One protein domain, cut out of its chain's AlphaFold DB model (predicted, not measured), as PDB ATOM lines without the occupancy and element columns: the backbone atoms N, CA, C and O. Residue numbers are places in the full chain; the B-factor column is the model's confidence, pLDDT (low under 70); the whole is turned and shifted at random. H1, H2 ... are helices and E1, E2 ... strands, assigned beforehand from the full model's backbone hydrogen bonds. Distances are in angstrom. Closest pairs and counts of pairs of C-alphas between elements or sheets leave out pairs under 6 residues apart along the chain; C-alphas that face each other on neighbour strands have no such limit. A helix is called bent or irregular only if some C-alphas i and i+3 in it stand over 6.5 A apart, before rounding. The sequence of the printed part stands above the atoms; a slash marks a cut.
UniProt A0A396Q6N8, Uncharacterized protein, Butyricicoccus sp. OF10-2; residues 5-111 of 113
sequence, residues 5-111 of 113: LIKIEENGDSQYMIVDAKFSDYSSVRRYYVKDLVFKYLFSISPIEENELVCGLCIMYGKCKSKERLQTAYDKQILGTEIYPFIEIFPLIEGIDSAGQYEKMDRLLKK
ATOM      1  N   LEU A   5     -25.854  15.126   4.601       95.12
ATOM      2  CA  LEU A   5     -26.242  14.714   5.941       95.12
ATOM      3  C   LEU A   5     -26.710  15.965   6.683       95.12
ATOM      4  O   LEU A   5     -25.958  16.932   6.788       95.12
ATOM      5  N   ILE A   6     -27.946  15.957   7.167       94.44
ATOM      6  CA  ILE A   6     -28.498  17.048   7.972       94.44
ATOM      7  C   ILE A   6     -28.437  16.610   9.429       94.44
ATOM      8  O   ILE A   6     -29.036  15.596   9.779       94.44
ATOM      9  N   LYS A   7     -27.709  17.368  10.253       94.50
ATOM     10  CA  LYS A   7     -27.651  17.193  11.707       94.50
ATOM     11  C   LYS A   7     -28.529  18.246  12.377       94.50
ATOM     12  O   LYS A   7     -28.403  19.429  12.059       94.50
ATOM     13  N   ILE A   8     -29.364  17.817  13.311       92.69
ATOM     14  CA  ILE A   8     -30.050  18.681  14.271       92.69
ATOM     15  C   ILE A   8     -29.534  18.316  15.655       92.69
ATOM     16  O   ILE A   8     -29.443  17.139  15.987       92.69
ATOM     17  N   GLU A   9     -29.156  19.324  16.431       93.88
ATOM     18  CA  GLU A   9     -28.625  19.149  17.777       93.88
ATOM     19  C   GLU A   9     -29.453  19.983  18.746       93.88
ATOM     20  O   GLU A   9     -29.595  21.195  18.565       93.88
ATOM     21  N   GLU A  10     -30.018  19.327  19.754       90.75
ATOM     22  CA  GLU A  10     -30.875  19.965  20.745       90.75
ATOM     23  C   GLU A  10     -30.683  19.293  22.107       90.75
ATOM     24  O   GLU A  10     -30.713  18.074  22.217       90.75
ATOM     25  N   ASN A  11     -30.467  20.089  23.158       90.50
ATOM     26  CA  ASN A  11     -30.312  19.617  24.544       90.50
ATOM     27  C   ASN A  11     -29.253  18.515  24.756       90.50
ATOM     28  O   ASN A  11     -29.313  17.779  25.736       90.50
ATOM     29  N   GLY A  12     -28.255  18.441  23.874       90.81
ATOM     30  CA  GLY A  12     -27.212  17.418  23.908       90.81
ATOM     31  C   GLY A  12     -27.545  16.158  23.112       90.81
ATOM     32  O   GLY A  12     -26.641  15.360  22.912       90.81
ATOM     33  N   ASP A  13     -28.764  15.995  22.598       93.81
ATOM     34  CA  ASP A  13     -29.118  14.924  21.664       93.81
ATOM     35  C   ASP A  13     -28.840  15.352  20.219       93.81
ATOM     36  O   ASP A  13     -28.882  16.538  19.871       93.81
ATOM     37  N   SER A  14     -28.532  14.385  19.355       95.25
ATOM     38  CA  SER A  14     -28.183  14.634  17.955       95.25
ATOM     39  C   SER A  14     -28.949  13.720  17.007       95.25
ATOM     40  O   SER A  14     -28.838  12.498  17.041       95.25
ATOM     41  N   GLN A  15     -29.705  14.334  16.107       94.44
ATOM     42  CA  GLN A  15     -30.523  13.663  15.110       94.44
ATOM     43  C   GLN A  15     -29.951  13.874  13.711       94.44
ATOM     44  O   GLN A  15     -29.606  14.990  13.322       94.44
ATOM     45  N   TYR A  16     -29.888  12.802  12.929       95.31
ATOM     46  CA  TYR A  16     -29.301  12.792  11.598       95.31
ATOM     47  C   TYR A  16     -30.328  12.360  10.551       95.31
ATOM     48  O   TYR A  16     -30.869  11.256  10.608       95.31
ATOM     49  N   MET A  17     -30.551  13.193   9.536       96.69
ATOM     50  CA  MET A  17     -31.282  12.817   8.326       96.69
ATOM     51  C   MET A  17     -30.311  12.664   7.163       96.69
ATOM     52  O   MET A  17     -29.588  13.594   6.798       96.69
ATOM     53  N   ILE A  18     -30.328  11.487   6.548       97.75
ATOM     54  CA  ILE A  18     -29.532  11.196   5.360       97.75
ATOM     55  C   ILE A  18     -30.296  11.705   4.143       97.75
ATOM     56  O   ILE A  18     -31.486  11.424   3.999       97.75
ATOM     57  N   VAL A  19     -29.623  12.428   3.253       97.25
ATOM     58  CA  VAL A  19     -30.228  12.939   2.022       97.25
ATOM     59  C   VAL A  19     -29.430  12.470   0.814       97.25
ATOM     60  O   VAL A  19     -28.202  12.564   0.773       97.25
ATOM     61  N   ASP A  20     -30.139  11.968  -0.187       97.56
ATOM     62  CA  ASP A  20     -29.548  11.472  -1.424       97.56
ATOM     63  C   ASP A  20     -30.387  11.953  -2.616       97.56
ATOM     64  O   ASP A  20     -31.611  11.812  -2.637       97.56
ATOM     65  N   ALA A  21     -29.743  12.591  -3.586       95.75
ATOM     66  CA  ALA A  21     -30.381  13.231  -4.722       95.75
ATOM     67  C   ALA A  21     -30.310  12.346  -5.970       95.75
ATOM     68  O   ALA A  21     -29.306  11.698  -6.287       95.75
ATOM     69  N   LYS A  22     -31.405  12.323  -6.732       95.44
ATOM     70  CA  LYS A  22     -31.529  11.564  -7.976       95.44
ATOM     71  C   LYS A  22     -32.178  12.416  -9.054       95.44
ATOM     72  O   LYS A  22     -33.320  12.847  -8.933       95.44
ATOM     73  N   PHE A  23     -31.491  12.607 -10.180       94.25
ATOM     74  CA  PHE A  23     -32.099  13.254 -11.344       94.25
ATOM     75  C   PHE A  23     -33.013  12.279 -12.107       94.25
ATOM     76  O   PHE A  23     -32.718  11.808 -13.207       94.25
ATOM     77  N   SER A  24     -34.129  11.935 -11.473       95.44
ATOM     78  CA  SER A  24     -35.102  10.947 -11.929       95.44
ATOM     79  C   SER A  24     -36.524  11.394 -11.587       95.44
ATOM     80  O   SER A  24     -36.705  12.419 -10.930       95.44
ATOM     81  N   ASP A  25     -37.522  10.669 -12.084       95.69
ATOM     82  CA  ASP A  25     -38.931  10.882 -11.741       95.69
ATOM     83  C   ASP A  25     -39.336  10.056 -10.509       95.69
ATOM     84  O   ASP A  25     -38.641   9.117 -10.110       95.69
ATOM     85  N   TYR A  26     -40.494  10.379  -9.932       96.19
ATOM     86  CA  TYR A  26     -41.024   9.699  -8.752       96.19
ATOM     87  C   TYR A  26     -41.116   8.172  -8.901       96.19
ATOM     88  O   TYR A  26     -40.720   7.430  -7.999       96.19
ATOM     89  N   SER A  27     -41.640   7.689 -10.031       96.69
ATOM     90  CA  SER A  27     -41.893   6.258 -10.243       96.69
ATOM     91  C   SER A  27     -40.581   5.488 -10.317       96.69
ATOM     92  O   SER A  27     -40.443   4.419  -9.719       96.69
ATOM     93  N   SER A  28     -39.602   6.062 -11.008       97.69
ATOM     94  CA  SER A  28     -38.251   5.529 -11.112       97.69
ATOM     95  C   SER A  28     -37.547   5.511  -9.751       97.69
ATOM     96  O   SER A  28     -36.968   4.487  -9.388       97.69
ATOM     97  N   VAL A  29     -37.644   6.588  -8.962       98.00
ATOM     98  CA  VAL A  29     -37.101   6.637  -7.589       98.00
ATOM     99  C   VAL A  29     -37.707   5.551  -6.711       98.00
ATOM    100  O   VAL A  29     -36.970   4.743  -6.140       98.00
ATOM    101  N   ARG A  30     -39.040   5.477  -6.659       97.44
ATOM    102  CA  ARG A  30     -39.757   4.498  -5.837       97.44
ATOM    103  C   ARG A  30     -39.409   3.061  -6.214       97.44
ATOM    104  O   ARG A  30     -39.209   2.233  -5.332       97.44
ATOM    105  N   ARG A  31     -39.333   2.762  -7.513       97.38
ATOM    106  CA  ARG A  31     -39.137   1.394  -8.006       97.38
ATOM    107  C   ARG A  31     -37.692   0.914  -7.918       97.38
ATOM    108  O   ARG A  31     -37.481  -0.261  -7.630       97.38
ATOM    109  N   TYR A  32     -36.725   1.781  -8.208       97.62
ATOM    110  CA  TYR A  32     -35.339   1.356  -8.422       97.62
ATOM    111  C   TYR A  32     -34.369   1.818  -7.339       97.62
ATOM    112  O   TYR A  32     -33.361   1.156  -7.139       97.62
ATOM    113  N   TYR A  33     -34.647   2.916  -6.632       98.00
ATOM    114  CA  TYR A  33     -33.660   3.510  -5.723       98.00
ATOM    115  C   TYR A  33     -33.982   3.298  -4.247       98.00
ATOM    116  O   TYR A  33     -33.059   3.102  -3.467       98.00
ATOM    117  N   VAL A  34     -35.261   3.291  -3.850       97.81
ATOM    118  CA  VAL A  34     -35.652   3.172  -2.430       97.81
ATOM    119  C   VAL A  34     -34.984   1.975  -1.756       97.81
ATOM    120  O   VAL A  34     -34.302   2.151  -0.753       97.81
ATOM    121  N   LYS A  35     -35.134   0.771  -2.321       96.56
ATOM    122  CA  LYS A  35     -34.563  -0.452  -1.744       96.56
ATOM    123  C   LYS A  35     -33.049  -0.317  -1.556       96.56
ATOM    124  O   LYS A  35     -32.548  -0.520  -0.455       96.56
ATOM    125  N   ASP A  36     -32.338   0.040  -2.619       97.31
ATOM    126  CA  ASP A  36     -30.877   0.065  -2.613       97.31
ATOM    127  C   ASP A  36     -30.332   1.131  -1.654       97.31
ATOM    128  O   ASP A  36     -29.382   0.866  -0.922       97.31
ATOM    129  N   LEU A  37     -30.959   2.310  -1.599       98.12
ATOM    130  CA  LEU A  37     -30.548   3.384  -0.692       98.12
ATOM    131  C   LEU A  37     -30.853   3.056   0.773       98.12
ATOM    132  O   LEU A  37     -30.041   3.367   1.642       98.12
ATOM    133  N   VAL A  38     -31.968   2.379   1.059       97.12
ATOM    134  CA  VAL A  38     -32.280   1.894   2.413       97.12
ATOM    135  C   VAL A  38     -31.216   0.913   2.892       97.12
ATOM    136  O   VAL A  38     -30.662   1.104   3.972       97.12
ATOM    137  N   PHE A  39     -30.865  -0.090   2.081       96.56
ATOM    138  CA  PHE A  39     -29.799  -1.035   2.433       96.56
ATOM    139  C   PHE A  39     -28.438  -0.342   2.574       96.56
ATOM    140  O   PHE A  39     -27.696  -0.592   3.524       96.56
ATOM    141  N   LYS A  40     -28.114   0.563   1.650       96.69
ATOM    142  CA  LYS A  40     -26.838   1.285   1.643       96.69
ATOM    143  C   LYS A  40     -26.669   2.216   2.841       96.69
ATOM    144  O   LYS A  40     -25.539   2.417   3.273       96.69
ATOM    145  N   TYR A  41     -27.745   2.826   3.331       97.62
ATOM    146  CA  TYR A  41     -27.660   3.870   4.349       97.62
ATOM    147  C   TYR A  41     -28.262   3.439   5.678       97.62
ATOM    148  O   TYR A  41     -27.524   3.311   6.643       97.62
ATOM    149  N   LEU A  42     -29.562   3.154   5.738       96.44
ATOM    150  CA  LEU A  42     -30.234   2.869   7.012       96.44
ATOM    151  C   LEU A  42     -29.794   1.542   7.646       96.44
ATOM    152  O   LEU A  42     -29.836   1.410   8.860       96.44
ATOM    153  N   PHE A  43     -29.354   0.572   6.840       95.19
ATOM    154  CA  PHE A  43     -28.828  -0.702   7.352       95.19
ATOM    155  C   PHE A  43     -27.315  -0.697   7.585       95.19
ATOM    156  O   PHE A  43     -26.811  -1.584   8.268       95.19
ATOM    157  N   SER A  44     -26.584   0.247   6.988       94.44
ATOM    158  CA  SER A  44     -25.111   0.235   6.997       94.44
ATOM    159  C   SER A  44     -24.491   1.377   7.802       94.44
ATOM    160  O   SER A  44     -23.287   1.358   8.039       94.44
ATOM    161  N   ILE A  45     -25.276   2.386   8.182       93.69
ATOM    162  CA  ILE A  45     -24.826   3.547   8.950       93.69
ATOM    163  C   ILE A  45     -25.495   3.487  10.316       93.69
ATOM    164  O   ILE A  45     -26.721   3.447  10.409       93.69
ATOM    165  N   SER A  46     -24.680   3.524  11.364       93.19
ATOM    166  CA  SER A  46     -25.123   3.666  12.744       93.19
ATOM    167  C   SER A  46     -24.433   4.869  13.388       93.19
ATOM    168  O   SER A  46     -23.289   5.168  13.028       93.19
ATOM    169  N   PRO A  47     -25.092   5.541  14.341       94.00
ATOM    170  CA  PRO A  47     -24.428   6.498  15.214       94.00
ATOM    171  C   PRO A  47     -23.311   5.858  16.045       94.00
ATOM    172  O   PRO A  47     -23.261   4.629  16.177       94.00
ATOM    173  N   ILE A  48     -22.408   6.690  16.569       94.75
ATOM    174  CA  ILE A  48     -21.304   6.239  17.429       94.75
ATOM    175  C   ILE A  48     -21.688   6.404  18.899       94.75
ATOM    176  O   ILE A  48     -21.427   5.504  19.694       94.75
ATOM    177  N   GLU A  49     -22.322   7.527  19.240       96.38
ATOM    178  CA  GLU A  49     -22.710   7.848  20.613       96.38
ATOM    179  C   GLU A  49     -24.171   7.457  20.904       96.38
ATOM    180  O   GLU A  49     -25.010   7.379  20.006       96.38
ATOM    181  N   GLU A  50     -24.500   7.213  22.176       93.69
ATOM    182  CA  GLU A  50     -25.837   6.747  22.592       93.69
ATOM    183  C   GLU A  50     -26.934   7.820  22.464       93.69
ATOM    184  O   GLU A  50     -28.108   7.495  22.298       93.69
ATOM    185  N   ASN A  51     -26.553   9.095  22.531       94.69
ATOM    186  CA  ASN A  51     -27.415  10.271  22.358       94.69
ATOM    187  C   ASN A  51     -27.562  10.689  20.882       94.69
ATOM    188  O   ASN A  51     -28.100  11.756  20.573       94.69
ATOM    189  N   GLU A  52     -27.047   9.879  19.960       95.69
ATOM    190  CA  GLU A  52     -27.120  10.121  18.532       95.69
ATOM    191  C   GLU A  52     -28.076   9.155  17.836       95.69
ATOM    192  O   GLU A  52     -28.187   7.976  18.174       95.69
ATOM    193  N   LEU A  53     -28.751   9.648  16.798       94.62
ATOM    194  CA  LEU A  53     -29.819   8.906  16.154       94.62
ATOM    195  C   LEU A  53     -29.916   9.209  14.651       94.62
ATOM    196  O   LEU A  53     -29.955  10.364  14.242       94.62
ATOM    197  N   VAL A  54     -30.012   8.173  13.808       95.75
ATOM    198  CA  VAL A  54     -30.356   8.329  12.379       95.75
ATOM    199  C   VAL A  54     -31.875   8.268  12.210       95.75
ATOM    200  O   VAL A  54     -32.463   7.189  12.276       95.75
ATOM    201  N   CYS A  55     -32.493   9.421  11.951       95.25
ATOM    202  CA  CYS A  55     -33.946   9.611  11.900       95.25
ATOM    203  C   CYS A  55     -34.598   9.087  10.627       95.25
ATOM    204  O   CYS A  55     -35.740   8.622  10.640       95.25
ATOM    205  N   GLY A  56     -33.869   9.127   9.517       96.62
ATOM    206  CA  GLY A  56     -34.414   8.651   8.262       96.62
ATOM    207  C   GLY A  56     -33.616   9.024   7.032       96.62
ATOM    208  O   GLY A  56     -32.526   9.598   7.090       96.62
ATOM    209  N   LEU A  57     -34.207   8.663   5.899       97.81
ATOM    210  CA  LEU A  57     -33.686   8.879   4.561       97.81
ATOM    211  C   LEU A  57     -34.648   9.771   3.767       97.81
ATOM    212  O   LEU A  57     -35.812   9.427   3.568       97.81
ATOM    213  N   CYS A  58     -34.140  10.884   3.251       97.69
ATOM    214  CA  CYS A  58     -34.814  11.712   2.261       97.69
ATOM    215  C   CYS A  58     -34.181  11.486   0.883       97.69
ATOM    216  O   CYS A  58     -32.993  11.735   0.681       97.69
ATOM    217  N   ILE A  59     -34.972  11.023  -0.082       97.94
ATOM    218  CA  ILE A  59     -34.538  10.843  -1.467       97.94
ATOM    219  C   ILE A  59     -35.086  12.005  -2.292       97.94
ATOM    220  O   ILE A  59     -36.277  12.044  -2.617       97.94
ATOM    221  N   MET A  60     -34.225  12.959  -2.631       95.75
ATOM    222  CA  MET A  60     -34.601  14.108  -3.451       95.75
ATOM    223  C   MET A  60     -34.651  13.722  -4.930       95.75
ATOM    224  O   MET A  60     -33.757  13.028  -5.415       95.75
ATOM    225  N   TYR A  61     -35.662  14.188  -5.670       95.56
ATOM    226  CA  TYR A  61     -35.767  13.911  -7.105       95.56
ATOM    227  C   TYR A  61     -36.105  15.121  -7.974       95.56
ATOM    228  O   TYR A  61     -36.944  15.954  -7.624       95.56
ATOM    229  N   GLY A  62     -35.423  15.185  -9.124       92.75
ATOM    230  CA  GLY A  62     -35.366  16.373  -9.980       92.75
ATOM    231  C   GLY A  62     -36.310  16.408 -11.180       92.75
ATOM    232  O   GLY A  62     -36.644  17.490 -11.655       92.75
ATOM    233  N   LYS A  63     -36.771  15.258 -11.695       93.44
ATOM    234  CA  LYS A  63     -37.712  15.226 -12.833       93.44
ATOM    235  C   LYS A  63     -39.139  15.285 -12.311       93.44
ATOM    236  O   LYS A  63     -39.886  14.313 -12.413       93.44
ATOM    237  N   CYS A  64     -39.473  16.423 -11.711       89.31
ATOM    238  CA  CYS A  64     -40.732  16.628 -11.018       89.31
ATOM    239  C   CYS A  64     -41.543  17.807 -11.578       89.31
ATOM    240  O   CYS A  64     -41.033  18.652 -12.316       89.31
ATOM    241  N   LYS A  65     -42.844  17.848 -11.282       87.31
ATOM    242  CA  LYS A  65     -43.740  18.973 -11.629       87.31
ATOM    243  C   LYS A  65     -44.160  19.719 -10.367       87.31
ATOM    244  O   LYS A  65     -44.204  19.139  -9.288       87.31
ATOM    245  N   SER A  66     -44.591  20.974 -10.508       81.88
ATOM    246  CA  SER A  66     -45.039  21.816  -9.382       81.88
ATOM    247  C   SER A  66     -46.078  21.156  -8.469       81.88
ATOM    248  O   SER A  66     -46.042  21.332  -7.254       81.88
ATOM    249  N   LYS A  67     -46.965  20.335  -9.043       85.88
ATOM    250  CA  LYS A  67     -48.023  19.615  -8.323       85.88
ATOM    251  C   LYS A  67     -47.551  18.426  -7.480       85.88
ATOM    252  O   LYS A  67     -48.343  17.907  -6.694       85.88
ATOM    253  N   GLU A  68     -46.329  17.939  -7.675       89.00
ATOM    254  CA  GLU A  68     -45.829  16.803  -6.906       89.00
ATOM    255  C   GLU A  68     -45.517  17.224  -5.474       89.00
ATOM    256  O   GLU A  68     -45.066  18.338  -5.197       89.00
ATOM    257  N   ARG A  69     -45.813  16.317  -4.545       89.75
ATOM    258  CA  ARG A  69     -45.744  16.541  -3.102       89.75
ATOM    259  C   ARG A  69     -44.721  15.598  -2.486       89.75
ATOM    260  O   ARG A  69     -44.310  14.635  -3.130       89.75
ATOM    261  N   LEU A  70     -44.346  15.885  -1.244       92.25
ATOM    262  CA  LEU A  70     -43.655  14.925  -0.391       92.25
ATOM    263  C   LEU A  70     -44.476  13.630  -0.320       92.25
ATOM    264  O   LEU A  70     -45.698  13.689  -0.151       92.25
ATOM    265  N   GLN A  71     -43.818  12.491  -0.501       94.06
ATOM    266  CA  GLN A  71     -44.445  11.173  -0.495       94.06
ATOM    267  C   GLN A  71     -43.611  10.219   0.348       94.06
ATOM    268  O   GLN A  71     -42.403  10.120   0.140       94.06
ATOM    269  N   THR A  72     -44.269   9.441   1.200       94.56
ATOM    270  CA  THR A  72     -43.594   8.361   1.914       94.56
ATOM    271  C   THR A  72     -43.275   7.197   0.972       94.56
ATOM    272  O   THR A  72     -44.011   6.930   0.012       94.56
ATOM    273  N   ALA A  73     -42.175   6.491   1.234       96.00
ATOM    274  CA  ALA A  73     -41.858   5.245   0.540       96.00
ATOM    275  C   ALA A  73     -42.656   4.036   1.067       96.00
ATOM    276  O   ALA A  73     -42.665   2.991   0.418       96.00
ATOM    277  N   TYR A  74     -43.322   4.164   2.220       93.69
ATOM    278  CA  TYR A  74     -44.086   3.085   2.844       93.69
ATOM    279  C   TYR A  74     -45.478   2.924   2.214       93.69
ATOM    280  O   TYR A  74     -46.209   3.892   2.023       93.69
ATOM    281  N   ASP A  75     -45.878   1.683   1.926       91.94
ATOM    282  CA  ASP A  75     -47.199   1.392   1.343       91.94
ATOM    283  C   ASP A  75     -48.337   1.460   2.372       91.94
ATOM    284  O   ASP A  75     -49.499   1.663   2.011       91.94
ATOM    285  N   LYS A  76     -48.022   1.227   3.650       89.38
ATOM    286  CA  LYS A  76     -48.988   1.136   4.748       89.38
ATOM    287  C   LYS A  76     -48.395   1.711   6.028       89.38
ATOM    288  O   LYS A  76     -47.215   1.520   6.304       89.38
ATOM    289  N   GLN A  77     -49.252   2.336   6.824       87.81
ATOM    290  CA  GLN A  77     -48.953   2.837   8.160       87.81
ATOM    291  C   GLN A  77     -50.104   2.436   9.082       87.81
ATOM    292  O   GLN A  77     -51.271   2.536   8.692       87.81
ATOM    293  N   ILE A  78     -49.787   1.948  10.282       90.69
ATOM    294  CA  ILE A  78     -50.811   1.677  11.293       90.69
ATOM    295  C   ILE A  78     -51.321   3.030  11.805       90.69
ATOM    296  O   ILE A  78     -50.551   3.966  12.025       90.69
ATOM    297  N   LEU A  79     -52.640   3.167  11.941       89.00
ATOM    298  CA  LEU A  79     -53.243   4.422  12.376       89.00
ATOM    299  C   LEU A  79     -52.721   4.804  13.769       89.00
ATOM    300  O   LEU A  79     -52.782   4.000  14.694       89.00
ATOM    301  N   GLY A  80     -52.232   6.038  13.907       88.06
ATOM    302  CA  GLY A  80     -51.701   6.561  15.168       88.06
ATOM    303  C   GLY A  80     -50.263   6.145  15.492       88.06
ATOM    304  O   GLY A  80     -49.767   6.532  16.543       88.06
ATOM    305  N   THR A  81     -49.581   5.396  14.619       88.75
ATOM    306  CA  THR A  81     -48.162   5.049  14.805       88.75
ATOM    307  C   THR A  81     -47.294   5.787  13.807       88.75
ATOM    308  O   THR A  81     -47.605   5.775  12.615       88.75
ATOM    309  N   GLU A  82     -46.178   6.345  14.251       88.06
ATOM    310  CA  GLU A  82     -45.150   6.856  13.349       88.06
ATOM    311  C   GLU A  82     -44.239   5.725  12.870       88.06
ATOM    312  O   GLU A  82     -43.954   4.783  13.610       88.06
ATOM    313  N   ILE A  83     -43.816   5.792  11.606       90.69
ATOM    314  CA  ILE A  83     -42.840   4.842  11.072       90.69
ATOM    315  C   ILE A  83     -41.455   5.427  11.280       90.69
ATOM    316  O   ILE A  83     -41.158   6.518  10.792       90.69
ATOM    317  N   TYR A  84     -40.618   4.655  11.961       89.94
ATOM    318  CA  TYR A  84     -39.270   5.044  12.309       89.94
ATOM    319  C   TYR A  84     -38.284   3.896  12.015       89.94
ATOM    320  O   TYR A  84     -38.552   2.767  12.437       89.94
ATOM    321  N   PRO A  85     -37.161   4.139  11.307       93.75
ATOM    322  CA  PRO A  85     -36.769   5.403  10.668       93.75
ATOM    323  C   PRO A  85     -37.695   5.779   9.499       93.75
ATOM    324  O   PRO A  85     -38.283   4.910   8.849       93.75
ATOM    325  N   PHE A  86     -37.838   7.071   9.191       95.62
ATOM    326  CA  PHE A  86     -38.673   7.494   8.060       95.62
ATOM    327  C   PHE A  86     -37.942   7.355   6.716       95.62
ATOM    328  O   PHE A  86     -36.716   7.430   6.633       95.62
ATOM    329  N   ILE A  87     -38.707   7.185   5.634       97.06
ATOM    330  CA  ILE A  87     -38.192   7.213   4.261       97.06
ATOM    331  C   ILE A  87     -39.134   8.068   3.419       97.06
ATOM    332  O   ILE A  87     -40.286   7.692   3.179       97.06
ATOM    333  N   GLU A  88     -38.640   9.214   2.967       96.69
ATOM    334  CA  GLU A  88     -39.420  10.213   2.239       96.69
ATOM    335  C   GLU A  88     -38.830  10.475   0.851       96.69
ATOM    336  O   GLU A  88     -37.617  10.521   0.665       96.69
ATOM    337  N   ILE A  89     -39.701  10.660  -0.137       97.19
ATOM    338  CA  ILE A  89     -39.356  10.965  -1.526       97.19
ATOM    339  C   ILE A  89     -39.754  12.419  -1.792       97.19
ATOM    340  O   ILE A  89     -40.940  12.765  -1.840       97.19
ATOM    341  N   PHE A  90     -38.751  13.280  -1.943       95.56
ATOM    342  CA  PHE A  90     -38.898  14.733  -1.927       95.56
ATOM    343  C   PHE A  90     -38.727  15.340  -3.333       95.56
ATOM    344  O   PHE A  90     -37.630  15.286  -3.891       95.56
ATOM    345  N   PRO A  91     -39.774  15.934  -3.940       93.69
ATOM    346  CA  PRO A  91     -39.640  16.613  -5.229       93.69
ATOM    347  C   PRO A  91     -38.935  17.962  -5.079       93.69
ATOM    348  O   PRO A  91     -39.453  18.848  -4.392       93.69
ATOM    349  N   LEU A  92     -37.822  18.152  -5.793       89.81
ATOM    350  CA  LEU A  92     -37.087  19.417  -5.859       89.81
ATOM    351  C   LEU A  92     -36.676  19.724  -7.306       89.81
ATOM    352  O   LEU A  92     -35.962  18.936  -7.911       89.81
ATOM    353  N   ILE A  93     -37.099  20.859  -7.862       84.38
ATOM    354  CA  ILE A  93     -36.752  21.282  -9.233       84.38
ATOM    355  C   ILE A  93     -36.519  22.789  -9.287       84.38
ATOM    356  O   ILE A  93     -37.213  23.566  -8.629       84.38
ATOM    357  N   GLU A  94     -35.564  23.203 -10.112       68.38
ATOM    358  CA  GLU A  94     -35.339  24.605 -10.451       68.38
ATOM    359  C   GLU A  94     -36.554  25.157 -11.221       68.38
ATOM    360  O   GLU A  94     -36.967  24.602 -12.239       68.38
ATOM    361  N   GLY A  95     -37.172  26.234 -10.723       67.44
ATOM    362  CA  GLY A  95     -38.300  26.904 -11.390       67.44
ATOM    363  C   GLY A  95     -39.686  26.715 -10.756       67.44
ATOM    364  O   GLY A  95     -40.655  27.269 -11.271       67.44
ATOM    365  N   ILE A  96     -39.812  25.985  -9.640       69.75
ATOM    366  CA  ILE A  96     -40.979  26.129  -8.744       69.75
ATOM    367  C   ILE A  96     -40.758  27.354  -7.850       69.75
ATOM    368  O   ILE A  96     -39.619  27.649  -7.490       69.75
ATOM    369  N   ASP A  97     -41.838  28.052  -7.485       75.56
ATOM    370  CA  ASP A  97     -41.755  29.151  -6.527       75.56
ATOM    371  C   ASP A  97     -41.125  28.688  -5.200       75.56
ATOM    372  O   ASP A  97     -41.338  27.568  -4.724       75.56
ATOM    373  N   SER A  98     -40.318  29.560  -4.603       76.56
ATOM    374  CA  SER A  98     -39.561  29.221  -3.404       76.56
ATOM    375  C   SER A  98     -40.466  28.916  -2.204       76.56
ATOM    376  O   SER A  98     -40.123  28.049  -1.408       76.56
ATOM    377  N   ALA A  99     -41.642  29.544  -2.085       80.25
ATOM    378  CA  ALA A  99     -42.566  29.321  -0.971       80.25
ATOM    379  C   ALA A  99     -43.119  27.888  -0.960       80.25
ATOM    380  O   ALA A  99     -43.131  27.240   0.087       80.25
ATOM    381  N   GLY A 100     -43.490  27.346  -2.123       79.12
ATOM    382  CA  GLY A 100     -43.932  25.957  -2.248       79.12
ATOM    383  C   GLY A 100     -42.827  24.937  -1.944       79.12
ATOM    384  O   GLY A 100     -43.117  23.826  -1.495       79.12
ATOM    385  N   GLN A 101     -41.557  25.291  -2.169       81.81
ATOM    386  CA  GLN A 101     -40.423  24.452  -1.767       81.81
ATOM    387  C   GLN A 101     -40.174  24.516  -0.259       81.81
ATOM    388  O   GLN A 101     -39.988  23.465   0.358       81.81
ATOM    389  N   TYR A 102     -40.237  25.711   0.337       84.69
ATOM    390  CA  TYR A 102     -40.109  25.889   1.784       84.69
ATOM    391  C   TYR A 102     -41.191  25.118   2.541       84.69
ATOM    392  O   TYR A 102     -40.857  24.361   3.443       84.69
ATOM    393  N   GLU A 103     -42.456  25.169   2.109       86.19
ATOM    394  CA  GLU A 103     -43.533  24.416   2.772       86.19
ATOM    395  C   GLU A 103     -43.269  22.898   2.778       86.19
ATOM    396  O   GLU A 103     -43.526  22.202   3.764       86.19
ATOM    397  N   LYS A 104     -42.744  22.353   1.673       86.75
ATOM    398  CA  LYS A 104     -42.379  20.931   1.594       86.75
ATOM    399  C   LYS A 104     -41.221  20.610   2.533       86.75
ATOM    400  O   LYS A 104     -41.248  19.556   3.169       86.75
ATOM    401  N   MET A 105     -40.220  21.487   2.597       87.75
ATOM    402  CA  MET A 105     -39.060  21.322   3.470       87.75
ATOM    403  C   MET A 105     -39.471  21.391   4.942       87.75
ATOM    404  O   MET A 105     -39.097  20.510   5.706       87.75
ATOM    405  N   ASP A 106     -40.330  22.335   5.322       89.00
ATOM    406  CA  ASP A 106     -40.861  22.449   6.684       89.00
ATOM    407  C   ASP A 106     -41.590  21.171   7.109       89.00
ATOM    408  O   ASP A 106     -41.427  20.693   8.229       89.00
ATOM    409  N   ARG A 107     -42.378  20.567   6.209       88.38
ATOM    410  CA  ARG A 107     -43.045  19.279   6.476       88.38
ATOM    411  C   ARG A 107     -42.061  18.127   6.662       88.38
ATOM    412  O   ARG A 107     -42.359  17.219   7.431       88.38
ATOM    413  N   LEU A 108     -40.935  18.142   5.950       90.12
ATOM    414  CA  LEU A 108     -39.873  17.152   6.116       90.12
ATOM    415  C   LEU A 108     -39.140  17.361   7.447       90.12
ATOM    416  O   LEU A 108     -38.980  16.407   8.200       90.12
ATOM    417  N   LEU A 109     -38.745  18.596   7.762       88.94
ATOM    418  CA  LEU A 109     -37.989  18.930   8.972       88.94
ATOM    419  C   LEU A 109     -38.809  18.757  10.255       88.94
ATOM    420  O   LEU A 109     -38.248  18.391  11.278       88.94
ATOM    421  N   LYS A 110     -40.139  18.903  10.198       87.56
ATOM    422  CA  LYS A 110     -41.045  18.539  11.303       87.56
ATOM    423  C   LYS A 110     -40.992  17.062  11.709       87.56
ATOM    424  O   LYS A 110     -41.577  16.723  12.720       87.56
ATOM    425  N   LYS A 111     -40.360  16.181  10.926       83.56
ATOM    426  CA  LYS A 111     -40.123  14.776  11.312       83.56
ATOM    427  C   LYS A 111     -38.851  14.596  12.152       83.56
ATOM    428  O   LYS A 111     -38.525  13.468  12.503       83.56
TER     429      LYS A 111
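This is residues 5 to 111 of the 113 residues of an uncharacterized protein of Butyricicoccus sp. OF10-2 (UniProt A0A396Q6N8). A strongly twisted sheet of four strands has H1 over E2, E3 and E4 on one face and H2 on the opposite face, near edge strand E4; the loop of residues 75 to 81 sticks out. The 107 printed residues include E1, E2, H1, E3, E4, H2, in that order; the sheet, E1-E2-E3-E4, is mixed, and so is the class. It is compact, radius of gyration of the C-alphas 14.3 A, spanning 40 by 29 by 29 A.

E1, residues 5 to 10, begins at C-alpha 5 (-26.242, 14.714, 5.941). E2 is 13 to 22, 29.9 A; H1 26 to 42, 20.3 A; E3 52 to 61, 27.3 A; E4 86 to 91; H2 98 to 109, ending at C-alpha 109 (-37.989, 18.930, 8.972).

Hairpin E1 and E2 is antiparallel (N 8 to O 15, 2.8 A). E2 and E3 are parallel (N 16 to O 53, 2.8 A), as are E3 and E4 (N 88 to O 57, 2.9 A). E2, H1, E3 form a strand-helix-strand unit, parallel neighbours joined through a helix, with a right-handed crossover. H1, only just irregular with C-alphas 32 and 35 7.0 A apart, has height 9.1 A over the sheet; H2 has 8.7 A. O i to N i+4 pairs within range: 10 of 13 in H1, 7 of 8 in H2.

The printed part has no cut; the E3 to E4 link is long, 24 residues. Residues 94 to 96 have pLDDT under 70.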